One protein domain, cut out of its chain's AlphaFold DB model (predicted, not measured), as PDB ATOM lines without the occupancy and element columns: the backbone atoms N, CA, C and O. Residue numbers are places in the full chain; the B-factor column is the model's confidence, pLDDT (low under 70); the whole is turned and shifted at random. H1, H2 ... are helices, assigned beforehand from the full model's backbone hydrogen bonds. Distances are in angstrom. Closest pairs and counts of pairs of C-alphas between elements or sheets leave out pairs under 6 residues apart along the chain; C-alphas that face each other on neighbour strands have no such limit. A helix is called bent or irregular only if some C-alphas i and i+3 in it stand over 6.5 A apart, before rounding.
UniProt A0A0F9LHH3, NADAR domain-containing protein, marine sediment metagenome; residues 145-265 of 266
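Overview. This is residues 145 to 265 of the 266 residues of the protein "NADAR domain-containing protein" of marine sediment metagenome (UniProt A0A0F9LHH3). Look first for a short up-and-down bundle of four helices, H2, H3, H4 and H5, with H1 packed along H3 at one side. H5 runs on well past the bundle, and the bent helix H6 folds back from its far end, its second arm H6b crossing H5 on the way; this loose hairpin makes much of the length. The printed part has 121 residues with six named helices, H1 to H6 in order, and no named strand: the class is all helix. The whole is compact, with a radius of gyration of the C-alphas of 15.0 A, but only just elongated, spanning 48 by 32 by 25 A.

Arrangement. Begin with H6, residues 239 to 264, assigned as one helix by its hydrogen bonds but bent: C-alphas 248 and 251 are 6.6 A apart, and its arms H6a, residues 239 to 248, and H6b, residues 251 to 264, stand at a steep tilt of 39 degrees. H6b touches H5, residues 214 to 234, at a steep tilt of 41 degrees, opposite ways; their closest C-alphas, Tyr 219 and Leu 256, are 6.0 A apart. H6a and H5 form a hairpin that only just touches, with 3 pairs of C-alphas within 8 A, the closest being Lys 233 and Ser 242 at 6.7 A. With residues 216 to 223 alone, H5 touches H3, residues 172 to 184, the same way at a shallow tilt of 11 degrees; the closest C-alphas are Thr 176 and Val 216, 6.2 A. With residues 217 to 224 alone, H5 touches H4, residues 196 to 208, in a hairpin; C-alphas 207 and 217 are closest, 6.2 A. H4 touches H2, residues 159 to 168, where the closest C-alphas, Ala 163 and Ile 202, are 4.6 A apart. H1, residues 145 to 154, touches H3, closest at C-alphas 149 and 174, 6.2 A. H2 and H5 are apart. Each O i to N i+4 pair is within hydrogen-bond range in H1, H3, H4, H5, H6a and H6b; in H2 4 of 6 are, and H2 is irregular, with C-alphas 160 and 163 7.3 A apart.

Along the chain. Find C-alpha 145 at (-9.162, 43.163, -32.605), where H1 begins. H5 starts at C-alpha 214, (-10.802, 33.523, -14.888), and runs 30.9 A. H6b is 19.9 A long and ends at C-alpha 264, (2.036, 35.505, -22.263). H3 measures 18.3 A and H4 18.4 A.

Size, cuts and confidence. The C-alphas of Thr 146 and Lys 240 are farthest apart, 48.7 A. The printed part has no cut; the link from H3 to H4, 11 residues, is long. Confidence is under 70 at residues 159 to 160, 186 to 197 and 233 to 237.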
ATOM      1  N   THR A 145      -9.992  43.855 -33.606       86.00
ATOM      2  CA  THR A 145      -9.162  43.163 -32.605       86.00
ATOM      3  C   THR A 145      -7.671  43.389 -32.872       86.00
ATOM      4  O   THR A 145      -6.923  43.713 -31.954       86.00
ATOM      5  N   THR A 146      -7.233  43.275 -34.129       86.81
ATOM      6  CA  THR A 146      -5.824  43.439 -34.511       86.81
ATOM      7  C   THR A 146      -5.292  44.832 -34.185       86.81
ATOM      8  O   THR A 146      -4.209  44.950 -33.617       86.81
ATOM      9  N   GLU A 147      -6.040  45.890 -34.504       86.25
ATOM     10  CA  GLU A 147      -5.614  47.267 -34.225       86.25
ATOM     11  C   GLU A 147      -5.485  47.520 -32.721       86.25
ATOM     12  O   GLU A 147      -4.490  48.097 -32.280       86.25
ATOM     13  N   LEU A 148      -6.443  47.033 -31.925       86.12
ATOM     14  CA  LEU A 148      -6.393  47.136 -30.464       86.12
ATOM     15  C   LEU A 148      -5.171  46.408 -29.891       86.12
ATOM     16  O   LEU A 148      -4.446  46.968 -29.069       86.12
ATOM     17  N   LEU A 149      -4.907  45.181 -30.351       87.25
ATOM     18  CA  LEU A 149      -3.750  44.399 -29.913       87.25
ATOM     19  C   LEU A 149      -2.425  45.091 -30.260       87.25
ATOM     20  O   LEU A 149      -1.523  45.126 -29.424       87.25
ATOM     21  N   VAL A 150      -2.316  45.685 -31.453       86.69
ATOM     22  CA  VAL A 150      -1.124  46.441 -31.864       86.69
ATOM     23  C   VAL A 150      -0.922  47.668 -30.976       86.69
ATOM     24  O   VAL A 150       0.184  47.875 -30.483       86.69
ATOM     25  N   GLN A 151      -1.967  48.455 -30.708       85.50
ATOM     26  CA  GLN A 151      -1.843  49.636 -29.847       85.50
ATOM     27  C   GLN A 151      -1.443  49.282 -28.408       85.50
ATOM     28  O   GLN A 151      -0.591  49.952 -27.820       85.50
ATOM     29  N   LEU A 152      -2.016  48.211 -27.849       87.06
ATOM     30  CA  LEU A 152      -1.648  47.707 -26.523       87.06
ATOM     31  C   LEU A 152      -0.191  47.224 -26.488       87.06
ATOM     32  O   LEU A 152       0.527  47.524 -25.535       87.06
ATOM     33  N   ALA A 153       0.264  46.523 -27.530       84.94
ATOM     34  CA  ALA A 153       1.637  46.028 -27.630       84.94
ATOM     35  C   ALA A 153       2.668  47.158 -27.783       84.94
ATOM     36  O   ALA A 153       3.739  47.100 -27.179       84.94
ATOM     37  N   LEU A 154       2.340  48.199 -28.553       82.94
ATOM     38  CA  LEU A 154       3.180  49.391 -28.722       82.94
ATOM     39  C   LEU A 154       3.120  50.340 -27.518       82.94
ATOM     40  O   LEU A 154       3.900  51.286 -27.428       82.94
ATOM     41  N   GLY A 155       2.184  50.098 -26.604       78.62
ATOM     42  CA  GLY A 155       1.929  50.916 -25.433       78.62
ATOM     43  C   GLY A 155       1.414  52.322 -25.737       78.62
ATOM     44  O   GLY A 155       1.538  53.213 -24.901       78.62
ATOM     45  N   THR A 156       0.830  52.513 -26.920       76.62
ATOM     46  CA  THR A 156       0.260  53.785 -27.385       76.62
ATOM     47  C   THR A 156      -1.195  53.974 -26.961       76.62
ATOM     48  O   THR A 156      -1.793  54.991 -27.294       76.62
ATOM     49  N   PHE A 157      -1.773  52.987 -26.275       75.19
ATOM     50  CA  PHE A 157      -3.136  53.042 -25.759       75.19
ATOM     51  C   PHE A 157      -3.232  54.009 -24.570       75.19
ATOM     52  O   PHE A 157      -2.364  53.981 -23.699       75.19
ATOM     53  N   ASP A 158      -4.272  54.843 -24.504       72.94
ATOM     54  CA  ASP A 158      -4.450  55.778 -23.389       72.94
ATOM     55  C   ASP A 158      -4.869  55.021 -22.108       72.94
ATOM     56  O   ASP A 158      -5.901  54.338 -22.085       72.94
ATOM     57  N   PRO A 159      -4.107  55.114 -21.001       68.00
ATOM     58  CA  PRO A 159      -4.483  54.495 -19.736       68.00
ATOM     59  C   PRO A 159      -5.867  54.909 -19.224       68.00
ATOM     60  O   PRO A 159      -6.519  54.092 -18.564       68.00
ATOM     61  N   TYR A 160      -6.325  56.134 -19.511       67.31
ATOM     62  CA  TYR A 160      -7.632  56.661 -19.088       67.31
ATOM     63  C   TYR A 160      -8.827  55.965 -19.753       67.31
ATOM     64  O   TYR A 160      -9.955  56.065 -19.264       67.31
ATOM     65  N   ASP A 161      -8.551  55.157 -20.771       75.81
ATOM     66  CA  ASP A 161      -9.555  54.465 -21.559       75.81
ATOM     67  C   ASP A 161      -9.618  52.958 -21.303       75.81
ATOM     68  O   ASP A 161     -10.531  52.268 -21.764       75.81
ATOM     69  N   LEU A 162      -8.692  52.420 -20.504       84.62
ATOM     70  CA  LEU A 162      -8.617  50.981 -20.242       84.62
ATOM     71  C   LEU A 162      -9.903  50.424 -19.640       84.62
ATOM     72  O   LEU A 162     -10.345  49.351 -20.037       84.62
ATOM     73  N   ALA A 163     -10.531  51.140 -18.704       85.50
ATOM     74  CA  ALA A 163     -11.787  50.684 -18.113       85.50
ATOM     75  C   ALA A 163     -12.904  50.586 -19.169       85.50
ATOM     76  O   ALA A 163     -13.682  49.631 -19.157       85.50
ATOM     77  N   ALA A 164     -12.964  51.541 -20.101       82.94
ATOM     78  CA  ALA A 164     -13.933  51.540 -21.191       82.94
ATOM     79  C   ALA A 164     -13.685  50.383 -22.169       82.94
ATOM     80  O   ALA A 164     -14.620  49.639 -22.476       82.94
ATOM     81  N   LEU A 165     -12.429  50.171 -22.580       87.94
ATOM     82  CA  LEU A 165     -12.036  49.040 -23.424       87.94
ATOM     83  C   LEU A 165     -12.411  47.702 -22.780       87.94
ATOM     84  O   LEU A 165     -13.004  46.842 -23.431       87.94
ATOM     85  N   VAL A 166     -12.109  47.539 -21.488       91.38
ATOM     86  CA  VAL A 166     -12.456  46.322 -20.752       91.38
ATOM     87  C   VAL A 166     -13.963  46.134 -20.711       91.38
ATOM     88  O   VAL A 166     -14.414  45.032 -20.971       91.38
ATOM     89  N   HIS A 167     -14.767  47.163 -20.440       88.25
ATOM     90  CA  HIS A 167     -16.225  47.015 -20.425       88.25
ATOM     91  C   HIS A 167     -16.822  46.656 -21.792       88.25
ATOM     92  O   HIS A 167     -17.766  45.868 -21.851       88.25
ATOM     93  N   ALA A 168     -16.297  47.234 -22.874       84.44
ATOM     94  CA  ALA A 168     -16.836  47.049 -24.218       84.44
ATOM     95  C   ALA A 168     -16.389  45.731 -24.874       84.44
ATOM     96  O   ALA A 168     -17.130  45.162 -25.682       84.44
ATOM     97  N   SER A 169     -15.196  45.232 -24.533       89.62
ATOM     98  CA  SER A 169     -14.610  44.084 -25.220       89.62
ATOM     99  C   SER A 169     -15.336  42.770 -24.920       89.62
ATOM    100  O   SER A 169     -15.572  42.387 -23.768       89.62
ATOM    101  N   LYS A 170     -15.635  42.044 -25.999       90.62
ATOM    102  CA  LYS A 170     -16.122  40.656 -25.981       90.62
ATOM    103  C   LYS A 170     -15.040  39.651 -26.369       90.62
ATOM    104  O   LYS A 170     -15.308  38.456 -26.371       90.62
ATOM    105  N   ASP A 171     -13.848  40.129 -26.724       93.00
ATOM    106  CA  ASP A 171     -12.745  39.305 -27.203       93.00
ATOM    107  C   ASP A 171     -11.782  38.996 -26.042       93.00
ATOM    108  O   ASP A 171     -11.125  39.913 -25.524       93.00
ATOM    109  N   PRO A 172     -11.666  37.721 -25.619       94.12
ATOM    110  CA  PRO A 172     -10.747  37.319 -24.560       94.12
ATOM    111  C   PRO A 172      -9.287  37.688 -24.837       94.12
ATOM    112  O   PRO A 172      -8.549  37.974 -23.893       94.12
ATOM    113  N   SER A 173      -8.864  37.722 -26.103       93.00
ATOM    114  CA  SER A 173      -7.493  38.071 -26.491       93.00
ATOM    115  C   SER A 173      -7.203  39.541 -26.205       93.00
ATOM    116  O   SER A 173      -6.167  39.866 -25.623       93.00
ATOM    117  N   VAL A 174      -8.155  40.425 -26.530       93.56
ATOM    118  CA  VAL A 174      -8.063  41.856 -26.204       93.56
ATOM    119  C   VAL A 174      -8.008  42.032 -24.692       93.56
ATOM    120  O   VAL A 174      -7.091  42.674 -24.199       93.56
ATOM    121  N   LEU A 175      -8.912  41.391 -23.941       95.88
ATOM    122  CA  LEU A 175      -8.942  41.476 -22.474       95.88
ATOM    123  C   LEU A 175      -7.626  40.997 -21.838       95.88
ATOM    124  O   LEU A 175      -7.127  41.616 -20.897       95.88
ATOM    125  N   THR A 176      -7.035  39.933 -22.379       95.38
ATOM    126  CA  THR A 176      -5.749  39.382 -21.928       95.38
ATOM    127  C   THR A 176      -4.599  40.361 -22.196       95.38
ATOM    128  O   THR A 176      -3.813  40.657 -21.292       95.38
ATOM    129  N   ALA A 177      -4.538  40.956 -23.391       93.12
ATOM    130  CA  ALA A 177      -3.551  41.984 -23.727       93.12
ATOM    131  C   ALA A 177      -3.731  43.268 -22.896       93.12
ATOM    132  O   ALA A 177      -2.751  43.831 -22.405       93.12
ATOM    133  N   THR A 178      -4.974  43.705 -22.668       92.88
ATOM    134  CA  THR A 178      -5.293  44.864 -21.823       92.88
ATOM    135  C   THR A 178      -4.852  44.634 -20.381       92.88
ATOM    136  O   THR A 178      -4.317  45.545 -19.754       92.88
ATOM    137  N   ALA A 179      -5.008  43.414 -19.857       93.69
ATOM    138  CA  ALA A 179      -4.517  43.058 -18.531       93.69
ATOM    139  C   ALA A 179      -2.984  43.123 -18.453       93.69
ATOM    140  O   ALA A 179      -2.447  43.667 -17.486       93.69
ATOM    141  N   LYS A 180      -2.269  42.637 -19.480       92.19
ATOM    142  CA  LYS A 180      -0.804  42.780 -19.573       92.19
ATOM    143  C   LYS A 180      -0.390  44.247 -19.544       92.19
ATOM    144  O   LYS A 180       0.483  44.616 -18.761       92.19
ATOM    145  N   TYR A 181      -1.047  45.067 -20.366       89.88
ATOM    146  CA  TYR A 181      -0.799  46.501 -20.436       89.88
ATOM    147  C   TYR A 181      -1.033  47.163 -19.073       89.88
ATOM    148  O   TYR A 181      -0.116  47.777 -18.539       89.88
ATOM    149  N   PHE A 182      -2.200  46.943 -18.456       88.69
ATOM    150  CA  PHE A 182      -2.559  47.471 -17.136       88.69
ATOM    151  C   PHE A 182      -1.525  47.136 -16.050       88.69
ATOM    152  O   PHE A 182      -1.101  48.024 -15.312       88.69
ATOM    153  N   VAL A 183      -1.081  45.877 -15.972       87.94
ATOM    154  CA  VAL A 183      -0.067  45.448 -14.989       87.94
ATOM    155  C   VAL A 183       1.311  46.061 -15.275       87.94
ATOM    156  O   VAL A 183       2.076  46.310 -14.344       87.94
ATOM    157  N   GLY A 184       1.624  46.342 -16.543       80.88
ATOM    158  CA  GLY A 184       2.881  46.952 -16.976       80.88
ATOM    159  C   GLY A 184       2.984  48.469 -16.770       80.88
ATOM    160  O   GLY A 184       4.086  49.016 -16.885       80.88
ATOM    161  N   ILE A 185       1.886  49.161 -16.448       73.69
ATOM    162  CA  ILE A 185       1.883  50.619 -16.260       73.69
ATOM    163  C   ILE A 185       2.784  51.006 -15.079       73.69
ATOM    164  O   ILE A 185       2.524  50.693 -13.912       73.69
ATOM    165  N   LYS A 186       3.854  51.752 -15.374       63.53
ATOM    166  CA  LYS A 186       4.717  52.362 -14.357       63.53
ATOM    167  C   LYS A 186       4.104  53.690 -13.909       63.53
ATOM    168  O   LYS A 186       3.962  54.603 -14.711       63.53
ATOM    169  N   VAL A 187       3.780  53.809 -12.620       50.78
ATOM    170  CA  VAL A 187       3.336  55.078 -12.009       50.78
ATOM    171  C   VAL A 187       4.500  56.076 -12.050       50.78
ATOM    172  O   VAL A 187       5.501  55.874 -11.357       50.78
ATOM    173  N   GLY A 188       4.379  57.114 -12.881       41.16
ATOM    174  CA  GLY A 188       5.327  58.228 -12.970       41.16
ATOM    175  C   GLY A 188       5.320  59.109 -11.714       41.16
ATOM    176  O   GLY A 188       4.353  59.133 -10.951       41.16
ATOM    177  N   SER A 189       6.422  59.826 -11.471       33.91
ATOM    178  CA  SER A 189       6.609  60.739 -10.325       33.91
ATOM    179  C   SER A 189       5.701  61.979 -10.341       33.91
ATOM    180  O   SER A 189       5.643  62.716  -9.363       33.91
ATOM    181  N   ASP A 190       5.015  62.208 -11.451       35.22
ATOM    182  CA  ASP A 190       4.097  63.303 -11.758       35.22
ATOM    183  C   ASP A 190       2.622  62.972 -11.464       35.22
ATOM    184  O   ASP A 190       1.759  63.832 -11.625       35.22
ATOM    185  N   GLY A 191       2.312  61.752 -10.998       39.22
ATOM    186  CA  GLY A 191       0.976  61.377 -10.513       39.22
ATOM    187  C   GLY A 191      -0.119  61.321 -11.587       39.22
ATOM    188  O   GLY A 191      -1.275  61.065 -11.262       39.22
ATOM    189  N   ALA A 192       0.231  61.525 -12.859       42.66
ATOM    190  CA  ALA A 192      -0.722  61.624 -13.960       42.66
ATOM    191  C   ALA A 192      -1.131  60.271 -14.562       42.66
ATOM    192  O   ALA A 192      -1.930  60.250 -15.493       42.66
ATOM    193  N   ILE A 193      -0.635  59.141 -14.046       42.91
ATOM    194  CA  ILE A 193      -1.105  57.816 -14.459       42.91
ATOM    195  C   ILE A 193      -1.345  56.951 -13.218       42.91
ATOM    196  O   ILE A 193      -0.412  56.483 -12.564       42.91
ATOM    197  N   ALA A 194      -2.641  56.765 -12.952       51.03
ATOM    198  CA  ALA A 194      -3.268  55.923 -11.939       51.03
ATOM    199  C   ALA A 194      -3.047  56.340 -10.473       51.03
ATOM    200  O   ALA A 194      -2.341  55.674  -9.713       51.03
ATOM    201  N   ASP A 195      -3.785  57.371 -10.037       59.44
ATOM    202  CA  ASP A 195      -4.271  57.406  -8.651       59.44
ATOM    203  C   ASP A 195      -4.881  56.030  -8.309       59.44
ATOM    204  O   ASP A 195      -5.482  55.368  -9.167       59.44
ATOM    205  N   GLY A 196      -4.716  55.575  -7.066       63.12
ATOM    206  CA  GLY A 196      -5.206  54.281  -6.605       63.12
ATOM    207  C   GLY A 196      -6.672  54.053  -6.983       63.12
ATOM    208  O   GLY A 196      -7.002  52.962  -7.440       63.12
ATOM    209  N   ALA A 197      -7.500  55.096  -6.913       65.56
ATOM    210  CA  ALA A 197      -8.911  55.048  -7.286       65.56
ATOM    211  C   ALA A 197      -9.159  54.680  -8.766       65.56
ATOM    212  O   ALA A 197     -10.103  53.952  -9.086       65.56
ATOM    213  N   TYR A 198      -8.305  55.141  -9.682       73.44
ATOM    214  CA  TYR A 198      -8.457  54.850 -11.107       73.44
ATOM    215  C   TYR A 198      -8.051  53.405 -11.434       73.44
ATOM    216  O   TYR A 198      -8.759  52.700 -12.154       73.44
ATOM    217  N   ALA A 199      -6.979  52.907 -10.812       78.12
ATOM    218  CA  ALA A 199      -6.598  51.498 -10.924       78.12
ATOM    219  C   ALA A 199      -7.682  50.546 -10.383       78.12
ATOM    220  O   ALA A 199      -7.905  49.482 -10.958       78.12
ATOM    221  N   ASP A 200      -8.387  50.934  -9.314       83.00
ATOM    222  CA  ASP A 200      -9.515  50.155  -8.786       83.00
ATOM    223  C   ASP A 200     -10.710  50.146  -9.749       83.00
ATOM    224  O   ASP A 200     -11.391  49.131  -9.881       83.00
ATOM    225  N   THR A 201     -10.935  51.243 -10.477       84.19
ATOM    226  CA  THR A 201     -11.961  51.299 -11.530       84.19
ATOM    227  C   THR A 201     -11.679  50.277 -12.634       84.19
ATOM    228  O   THR A 201     -12.573  49.514 -13.002       84.19
ATOM    229  N   ILE A 202     -10.433  50.199 -13.112       88.81
ATOM    230  CA  ILE A 202     -10.030  49.222 -14.138       88.81
ATOM    231  C   ILE A 202     -10.164  47.788 -13.608       88.81
ATOM    232  O   ILE A 202     -10.715  46.927 -14.294       88.81
ATOM    233  N   LEU A 203      -9.712  47.523 -12.376       90.56
ATOM    234  CA  LEU A 203      -9.859  46.202 -11.754       90.56
ATOM    235  C   LEU A 203     -11.334  45.775 -11.690       90.56
ATOM    236  O   LEU A 203     -11.673  44.654 -12.070       90.56
ATOM    237  N   ASN A 204     -12.218  46.669 -11.248       90.62
ATOM    238  CA  ASN A 204     -13.649  46.384 -11.174       90.62
ATOM    239  C   ASN A 204     -14.256  46.125 -12.560       90.62
ATOM    240  O   ASN A 204     -15.130  45.264 -12.677       90.62
ATOM    241  N   ALA A 205     -13.769  46.798 -13.609       92.25
ATOM    242  CA  ALA A 205     -14.186  46.526 -14.981       92.25
ATOM    243  C   ALA A 205     -13.853  45.086 -15.409       92.25
ATOM    244  O   ALA A 205     -14.724  44.393 -15.938       92.25
ATOM    245  N   PHE A 206     -12.642  44.596 -15.109       95.88
ATOM    246  CA  PHE A 206     -12.256  43.203 -15.387       95.88
ATOM    247  C   PHE A 206     -13.099  42.197 -14.605       95.88
ATOM    248  O   PHE A 206     -13.495  41.160 -15.136       95.88
ATOM    249  N   ILE A 207     -13.389  42.488 -13.336       94.88
ATOM    250  CA  ILE A 207     -14.205  41.606 -12.496       94.88
ATOM    251  C   ILE A 207     -15.633  41.517 -13.049       94.88
ATOM    252  O   ILE A 207     -16.175  40.411 -13.144       94.88
ATOM    253  N   ALA A 208     -16.212  42.655 -13.440       92.81
ATOM    254  CA  ALA A 208     -17.583  42.760 -13.928       92.81
ATOM    255  C   ALA A 208     -17.785  42.224 -15.357       92.81
ATOM    256  O   ALA A 208     -18.902  41.839 -15.693       92.81
ATOM    257  N   ASN A 209     -16.748  42.180 -16.200       94.62
ATOM    258  CA  ASN A 209     -16.873  41.647 -17.555       94.62
ATOM    259  C   ASN A 209     -16.960  40.103 -17.539       94.62
ATOM    260  O   ASN A 209     -16.088  39.399 -17.016       94.62
ATOM    261  N   GLU A 210     -18.035  39.567 -18.122       95.38
ATOM    262  CA  GLU A 210     -18.321  38.125 -18.206       95.38
ATOM    263  C   GLU A 210     -17.390  37.372 -19.172       95.38
ATOM    264  O   GLU A 210     -17.113  36.194 -18.966       95.38
ATOM    265  N   ASN A 211     -16.856  38.058 -20.185       96.31
ATOM    266  CA  ASN A 211     -15.922  37.519 -21.176       96.31
ATOM    267  C   ASN A 211     -14.464  37.533 -20.692       96.31
ATOM    268  O   ASN A 211     -13.594  36.984 -21.366       96.31
ATOM    269  N   THR A 212     -14.158  38.171 -19.552       97.56
ATOM    270  CA  THR A 212     -12.796  38.153 -19.001       97.56
ATOM    271  C   THR A 212     -12.458  36.752 -18.484       97.56
ATOM    272  O   THR A 212     -13.137  36.275 -17.566       97.56
ATOM    273  N   PRO A 213     -11.393  36.101 -19.001       97.38
ATOM    274  CA  PRO A 213     -11.003  34.771 -18.547       97.38
ATOM    275  C   PRO A 213     -10.717  34.731 -17.038       97.38
ATOM    276  O   PRO A 213     -10.122  35.675 -16.510       97.38
ATOM    277  N   PRO A 214     -11.049  33.634 -16.328       97.25
ATOM    278  CA  PRO A 214     -10.802  33.523 -14.888       97.25
ATOM    279  C   PRO A 214      -9.340  33.780 -14.502       97.25
ATOM    280  O   PRO A 214      -9.070  34.516 -13.555       97.25
ATOM    281  N   LEU A 215      -8.404  33.246 -15.293       96.19
ATOM    282  CA  LEU A 215      -6.970  33.415 -15.070       96.19
ATOM    283  C   LEU A 215      -6.519  34.879 -15.244       96.19
ATOM    284  O   LEU A 215      -5.652  35.352 -14.515       96.19
ATOM    285  N   VAL A 216      -7.162  35.628 -16.148       96.88
ATOM    286  CA  VAL A 216      -6.927  37.070 -16.327       96.88
ATOM    287  C   VAL A 216      -7.460  37.868 -15.135       96.88
ATOM    288  O   VAL A 216      -6.776  38.779 -14.673       96.88
ATOM    289  N   LYS A 217      -8.636  37.512 -14.585       97.25
ATOM    290  CA  LYS A 217      -9.163  38.139 -13.355       97.25
ATOM    291  C   LYS A 217      -8.200  37.938 -12.181       97.25
ATOM    292  O   LYS A 217      -7.882  38.896 -11.481       97.25
ATOM    293  N   GLU A 218      -7.698  36.715 -12.000       96.38
ATOM    294  CA  GLU A 218      -6.712  36.398 -10.961       96.38
ATOM    295  C   GLU A 218      -5.414  37.201 -11.149       96.38
ATOM    296  O   GLU A 218      -4.917  37.806 -10.196       96.38
ATOM    297  N   TYR A 219      -4.918  37.286 -12.386       96.19
ATOM    298  CA  TYR A 219      -3.722  38.048 -12.736       96.19
ATOM    299  C   TYR A 219      -3.819  39.528 -12.327       96.19
ATOM    300  O   TYR A 219      -2.955  40.035 -11.605       96.19
ATOM    301  N   VAL A 220      -4.895  40.226 -12.719       94.50
ATOM    302  CA  VAL A 220      -5.066  41.654 -12.385       94.50
ATOM    303  C   VAL A 220      -5.320  41.883 -10.892       94.50
ATOM    304  O   VAL A 220      -4.858  42.885 -10.337       94.50
ATOM    305  N   MET A 221      -5.995  40.949 -10.212       94.19
ATOM    306  CA  MET A 221      -6.208  41.004  -8.762       94.19
ATOM    307  C   MET A 221      -4.889  40.885  -7.990       94.19
ATOM    308  O   MET A 221      -4.630  41.699  -7.100       94.19
ATOM    309  N   LEU A 222      -4.039  39.913  -8.340       94.12
ATOM    310  CA  LEU A 222      -2.729  39.728  -7.711       94.12
ATOM    311  C   LEU A 222      -1.833  40.949  -7.925       94.12
ATOM    312  O   LEU A 222      -1.241  41.453  -6.968       94.12
ATOM    313  N   ALA A 223      -1.788  41.477  -9.151       90.50
ATOM    314  CA  ALA A 223      -1.027  42.683  -9.463       90.50
ATOM    315  C   ALA A 223      -1.478  43.871  -8.598       90.50
ATOM    316  O   ALA A 223      -0.646  44.588  -8.032       90.50
ATOM    317  N   ARG A 224      -2.795  44.044  -8.422       89.62
ATOM    318  CA  ARG A 224      -3.341  45.101  -7.566       89.62
ATOM    319  C   ARG A 224      -2.990  44.899  -6.093       89.62
ATOM    320  O   ARG A 224      -2.584  45.859  -5.439       89.62
ATOM    321  N   GLN A 225      -3.095  43.676  -5.571       89.00
ATOM    322  CA  GLN A 225      -2.714  43.358  -4.188       89.00
ATOM    323  C   GLN A 225      -1.235  43.662  -3.924       89.00
ATOM    324  O   GLN A 225      -0.910  44.320  -2.934       89.00
ATOM    325  N   ILE A 226      -0.347  43.255  -4.834       87.38
ATOM    326  CA  ILE A 226       1.089  43.550  -4.755       87.38
ATOM    327  C   ILE A 226       1.325  45.062  -4.741       87.38
ATOM    328  O   ILE A 226       2.084  45.558  -3.904       87.38
ATOM    329  N   LYS A 227       0.642  45.811  -5.616       83.75
ATOM    330  CA  LYS A 227       0.779  47.269  -5.686       83.75
ATOM    331  C   LYS A 227       0.304  47.973  -4.417       83.75
ATOM    332  O   LYS A 227       0.961  48.900  -3.946       83.75
ATOM    333  N   ASN A 228      -0.808  47.522  -3.843       81.19
ATOM    334  CA  ASN A 228      -1.335  48.066  -2.592       81.19
ATOM    335  C   ASN A 228      -0.349  47.858  -1.444       81.19
ATOM    336  O   ASN A 228      -0.063  48.796  -0.701       81.19
ATOM    337  N   LEU A 229       0.240  46.662  -1.350       80.56
ATOM    338  CA  LEU A 229       1.294  46.401  -0.382       80.56
ATOM    339  C   LEU A 229       2.488  47.356  -0.622       80.56
ATOM    340  O   LEU A 229       3.035  47.903   0.337       80.56
ATOM    341  N   GLU A 230       2.940  47.541  -1.874       78.88
ATOM    342  CA  GLU A 230       4.086  48.412  -2.203       78.88
ATOM    343  C   GLU A 230       3.871  49.852  -1.744       78.88
ATOM    344  O   GLU A 230       4.795  50.485  -1.222       78.88
ATOM    345  N   ASN A 231       2.651  50.356  -1.917       74.44
ATOM    346  CA  ASN A 231       2.268  51.686  -1.463       74.44
ATOM    347  C   ASN A 231       2.340  51.783   0.068       74.44
ATOM    348  O   ASN A 231       2.974  52.708   0.572       74.44
ATOM    349  N   CYS A 232       1.856  50.774   0.807       70.50
ATOM    350  CA  CYS A 232       2.017  50.730   2.265       70.50
ATOM    351  C   CYS A 232       3.489  50.792   2.707       70.50
ATOM    352  O   CYS A 232       3.792  51.363   3.751       70.50
ATOM    353  N   LYS A 233       4.426  50.229   1.928       67.69
ATOM    354  CA  LYS A 233       5.866  50.308   2.230       67.69
ATOM    355  C   LYS A 233       6.443  51.711   2.042       67.69
ATOM    356  O   LYS A 233       7.352  52.085   2.787       67.69
ATOM    357  N   ARG A 234       5.950  52.473   1.059       63.66
ATOM    358  CA  ARG A 234       6.403  53.848   0.785       63.66
ATOM    359  C   ARG A 234       6.025  54.819   1.908       63.66
ATOM    360  O   ARG A 234       6.807  55.725   2.187       63.66
ATOM    361  N   ASP A 235       4.936  54.561   2.631       60.62
ATOM    362  CA  ASP A 235       4.416  55.417   3.713       60.62
ATOM    363  C   ASP A 235       5.178  55.302   5.060       60.62
ATOM    364  O   ASP A 235       4.605  55.413   6.140       60.62
ATOM    365  N   LYS A 236       6.510  55.145   5.012       61.88
ATOM    366  CA  LYS A 236       7.438  55.061   6.165       61.88
ATOM    367  C   LYS A 236       7.113  53.929   7.157       61.88
ATOM    368  O   LYS A 236       6.772  54.158   8.316       61.88
ATOM    369  N   LEU A 237       7.332  52.682   6.738       66.75
ATOM    370  CA  LEU A 237       7.297  51.521   7.640       66.75
ATOM    371  C   LEU A 237       8.548  51.409   8.531       66.75
ATOM    372  O   LEU A 237       9.671  51.699   8.120       66.75
ATOM    373  N   THR A 238       8.371  50.871   9.742       73.88
ATOM    374  CA  THR A 238       9.486  50.429  10.600       73.88
ATOM    375  C   THR A 238      10.216  49.220   9.990       73.88
ATOM    376  O   THR A 238       9.657  48.492   9.165       73.88
ATOM    377  N   LYS A 239      11.455  48.931  10.428       70.62
ATOM    378  CA  LYS A 239      12.215  47.734   9.989       70.62
ATOM    379  C   LYS A 239      11.428  46.427  10.178       70.62
ATOM    380  O   LYS A 239      11.435  45.574   9.296       70.62
ATOM    381  N   LYS A 240      10.706  46.297  11.299       70.81
ATOM    382  CA  LYS A 240       9.875  45.123  11.611       70.81
ATOM    383  C   LYS A 240       8.683  45.000  10.653       70.81
ATOM    384  O   LYS A 240       8.422  43.913  10.151       70.81
ATOM    385  N   ALA A 241       8.012  46.106  10.332       72.31
ATOM    386  CA  ALA A 241       6.909  46.111   9.369       72.31
ATOM    387  C   ALA A 241       7.373  45.843   7.921       72.31
ATOM    388  O   ALA A 241       6.685  45.149   7.177       72.31
ATOM    389  N   SER A 242       8.575  46.297   7.539       73.50
ATOM    390  CA  SER A 242       9.162  45.981   6.226       73.50
ATOM    391  C   SER A 242       9.433  44.483   6.024       73.50
ATOM    392  O   SER A 242       9.281  43.988   4.908       73.50
ATOM    393  N   HIS A 243       9.811  43.755   7.081       79.31
ATOM    394  CA  HIS A 243       9.995  42.303   7.016       79.31
ATOM    395  C   HIS A 243       8.673  41.580   6.721       79.31
ATOM    396  O   HIS A 243       8.605  40.817   5.761       79.31
ATOM    397  N   TYR A 244       7.607  41.878   7.474       79.69
ATOM    398  CA  TYR A 244       6.285  41.280   7.243       79.69
ATOM    399  C   TYR A 244       5.720  41.603   5.860       79.69
ATOM    400  O   TYR A 244       5.127  40.738   5.223       79.69
ATOM    401  N   TYR A 245       5.955  42.822   5.368       82.56
ATOM    402  CA  TYR A 245       5.595  43.196   4.006       82.56
ATOM    403  C   TYR A 245       6.271  42.289   2.962       82.56
ATOM    404  O   TYR A 245       5.594  41.779   2.073       82.56
ATOM    405  N   ASN A 246       7.590  42.070   3.065       81.25
ATOM    406  CA  ASN A 246       8.309  41.247   2.089       81.25
ATOM    407  C   ASN A 246       7.801  39.793   2.132       81.25
ATOM    408  O   ASN A 246       7.497  39.228   1.085       81.25
ATOM    409  N   VAL A 247       7.613  39.239   3.338       85.75
ATOM    410  CA  VAL A 247       7.072  37.882   3.543       85.75
ATOM    411  C   VAL A 247       5.673  37.729   2.932       85.75
ATOM    412  O   VAL A 247       5.381  36.702   2.327       85.75
ATOM    413  N   ALA A 248       4.812  38.746   3.046       86.19
ATOM    414  CA  ALA A 248       3.476  38.725   2.452       86.19
ATOM    415  C   ALA A 248       3.495  38.898   0.921       86.19
ATOM    416  O   ALA A 248       2.684  38.287   0.227       86.19
ATOM    417  N   LYS A 249       4.413  39.713   0.382       89.56
ATOM    418  CA  LYS A 249       4.505  39.986  -1.061       89.56
ATOM    419  C   LYS A 249       5.076  38.806  -1.852       89.56
ATOM    420  O   LYS A 249       4.591  38.538  -2.946       89.56
ATOM    421  N   GLU A 250       6.089  38.112  -1.338       91.19
ATOM    422  CA  GLU A 250       6.774  37.020  -2.050       91.19
ATOM    423  C   GLU A 250       5.853  35.935  -2.643       91.19
ATOM    424  O   GLU A 250       5.994  35.629  -3.829       91.19
ATOM    425  N   PRO A 251       4.902  35.331  -1.901       93.19
ATOM    426  CA  PRO A 251       4.002  34.334  -2.478       93.19
ATOM    427  C   PRO A 251       3.078  34.924  -3.550       93.19
ATOM    428  O   PRO A 251       2.825  34.261  -4.552       93.19
ATOM    429  N   LEU A 252       2.621  36.169  -3.378       92.88
ATOM    430  CA  LEU A 252       1.786  36.848  -4.370       92.88
ATOM    431  C   LEU A 252       2.567  37.104  -5.659       92.88
ATOM    432  O   LEU A 252       2.050  36.839  -6.738       92.88
ATOM    433  N   GLN A 253       3.816  37.566  -5.542       92.44
ATOM    434  CA  GLN A 253       4.690  37.802  -6.689       92.44
ATOM    435  C   GLN A 253       4.957  36.501  -7.450       92.44
ATOM    436  O   GLN A 253       4.764  36.467  -8.656       92.44
ATOM    437  N   ARG A 254       5.282  35.404  -6.750       94.31
ATOM    438  CA  ARG A 254       5.471  34.091  -7.391       94.31
ATOM    439  C   ARG A 254       4.231  33.619  -8.149       94.31
ATOM    440  O   ARG A 254       4.357  33.077  -9.243       94.31
ATOM    441  N   ASN A 255       3.041  33.813  -7.582       94.19
ATOM    442  CA  ASN A 255       1.796  33.467  -8.265       94.19
ATOM    443  C   ASN A 255       1.547  34.369  -9.477       94.19
ATOM    444  O   ASN A 255       1.149  33.860 -10.521       94.19
ATOM    445  N   LEU A 256       1.805  35.676  -9.352       93.62
ATOM    446  CA  LEU A 256       1.689  36.618 -10.461       93.62
ATOM    447  C   LEU A 256       2.620  36.221 -11.611       93.62
ATOM    448  O   LEU A 256       2.154  36.133 -12.741       93.62
ATOM    449  N   ASP A 257       3.889  35.935 -11.314       92.69
ATOM    450  CA  ASP A 257       4.899  35.540 -12.301       92.69
ATOM    451  C   ASP A 257       4.499  34.226 -12.989       92.69
ATOM    452  O   ASP A 257       4.520  34.132 -14.211       92.69
ATOM    453  N   ARG A 258       4.020  33.235 -12.221       95.06
ATOM    454  CA  ARG A 258       3.512  31.971 -12.776       95.06
ATOM    455  C   ARG A 258       2.352  32.194 -13.745       95.06
ATOM    456  O   ARG A 258       2.312  31.579 -14.805       95.06
ATOM    457  N   ILE A 259       1.382  33.028 -13.368       95.12
ATOM    458  CA  ILE A 259       0.239  33.333 -14.232       95.12
ATOM    459  C   ILE A 259       0.684  34.154 -15.448       95.12
ATOM    460  O   ILE A 259       0.171  33.927 -16.538       95.12
ATOM    461  N   HIS A 260       1.649  35.064 -15.284       92.38
ATOM    462  CA  HIS A 260       2.226  35.826 -16.386       92.38
ATOM    463  C   HIS A 260       2.800  34.896 -17.455       92.38
ATOM    464  O   HIS A 260       2.428  35.026 -18.619       92.38
ATOM    465  N   SER A 261       3.628  33.927 -17.055       92.12
ATOM    466  CA  SER A 261       4.172  32.931 -17.977       92.12
ATOM    467  C   SER A 261       3.061  32.156 -18.683       92.12
ATOM    468  O   SER A 261       3.051  32.086 -19.900       92.12
ATOM    469  N   LEU A 262       2.051  31.671 -17.951       92.75
ATOM    470  CA  LEU A 262       0.928  30.932 -18.551       92.75
ATOM    471  C   LEU A 262       0.098  31.744 -19.558       92.75
ATOM    472  O   LEU A 262      -0.537  31.156 -20.429       92.75
ATOM    473  N   LEU A 263       0.015  33.065 -19.389       91.12
ATOM    474  CA  LEU A 263      -0.804  33.933 -20.237       91.12
ATOM    475  C   LEU A 263      -0.044  34.502 -21.439       91.12
ATOM    476  O   LEU A 263      -0.686  34.891 -22.415       91.12
ATOM    477  N   PHE A 264       1.279  34.648 -21.346       89.25
ATOM    478  CA  PHE A 264       2.036  35.505 -22.263       89.25
ATOM    479  C   PHE A 264       3.360  34.927 -22.757       89.25
ATOM    480  O   PHE A 264       4.006  35.583 -23.577       89.25
ATOM    481  N   GLU A 265       3.781  33.777 -22.244       81.75
ATOM    482  CA  GLU A 265       4.979  33.074 -22.688       81.75
ATOM    483  C   GLU A 265       4.532  31.754 -23.328       81.75
ATOM    484  O   GLU A 265       3.783  30.994 -22.714       81.75
TER     485      GLU A 265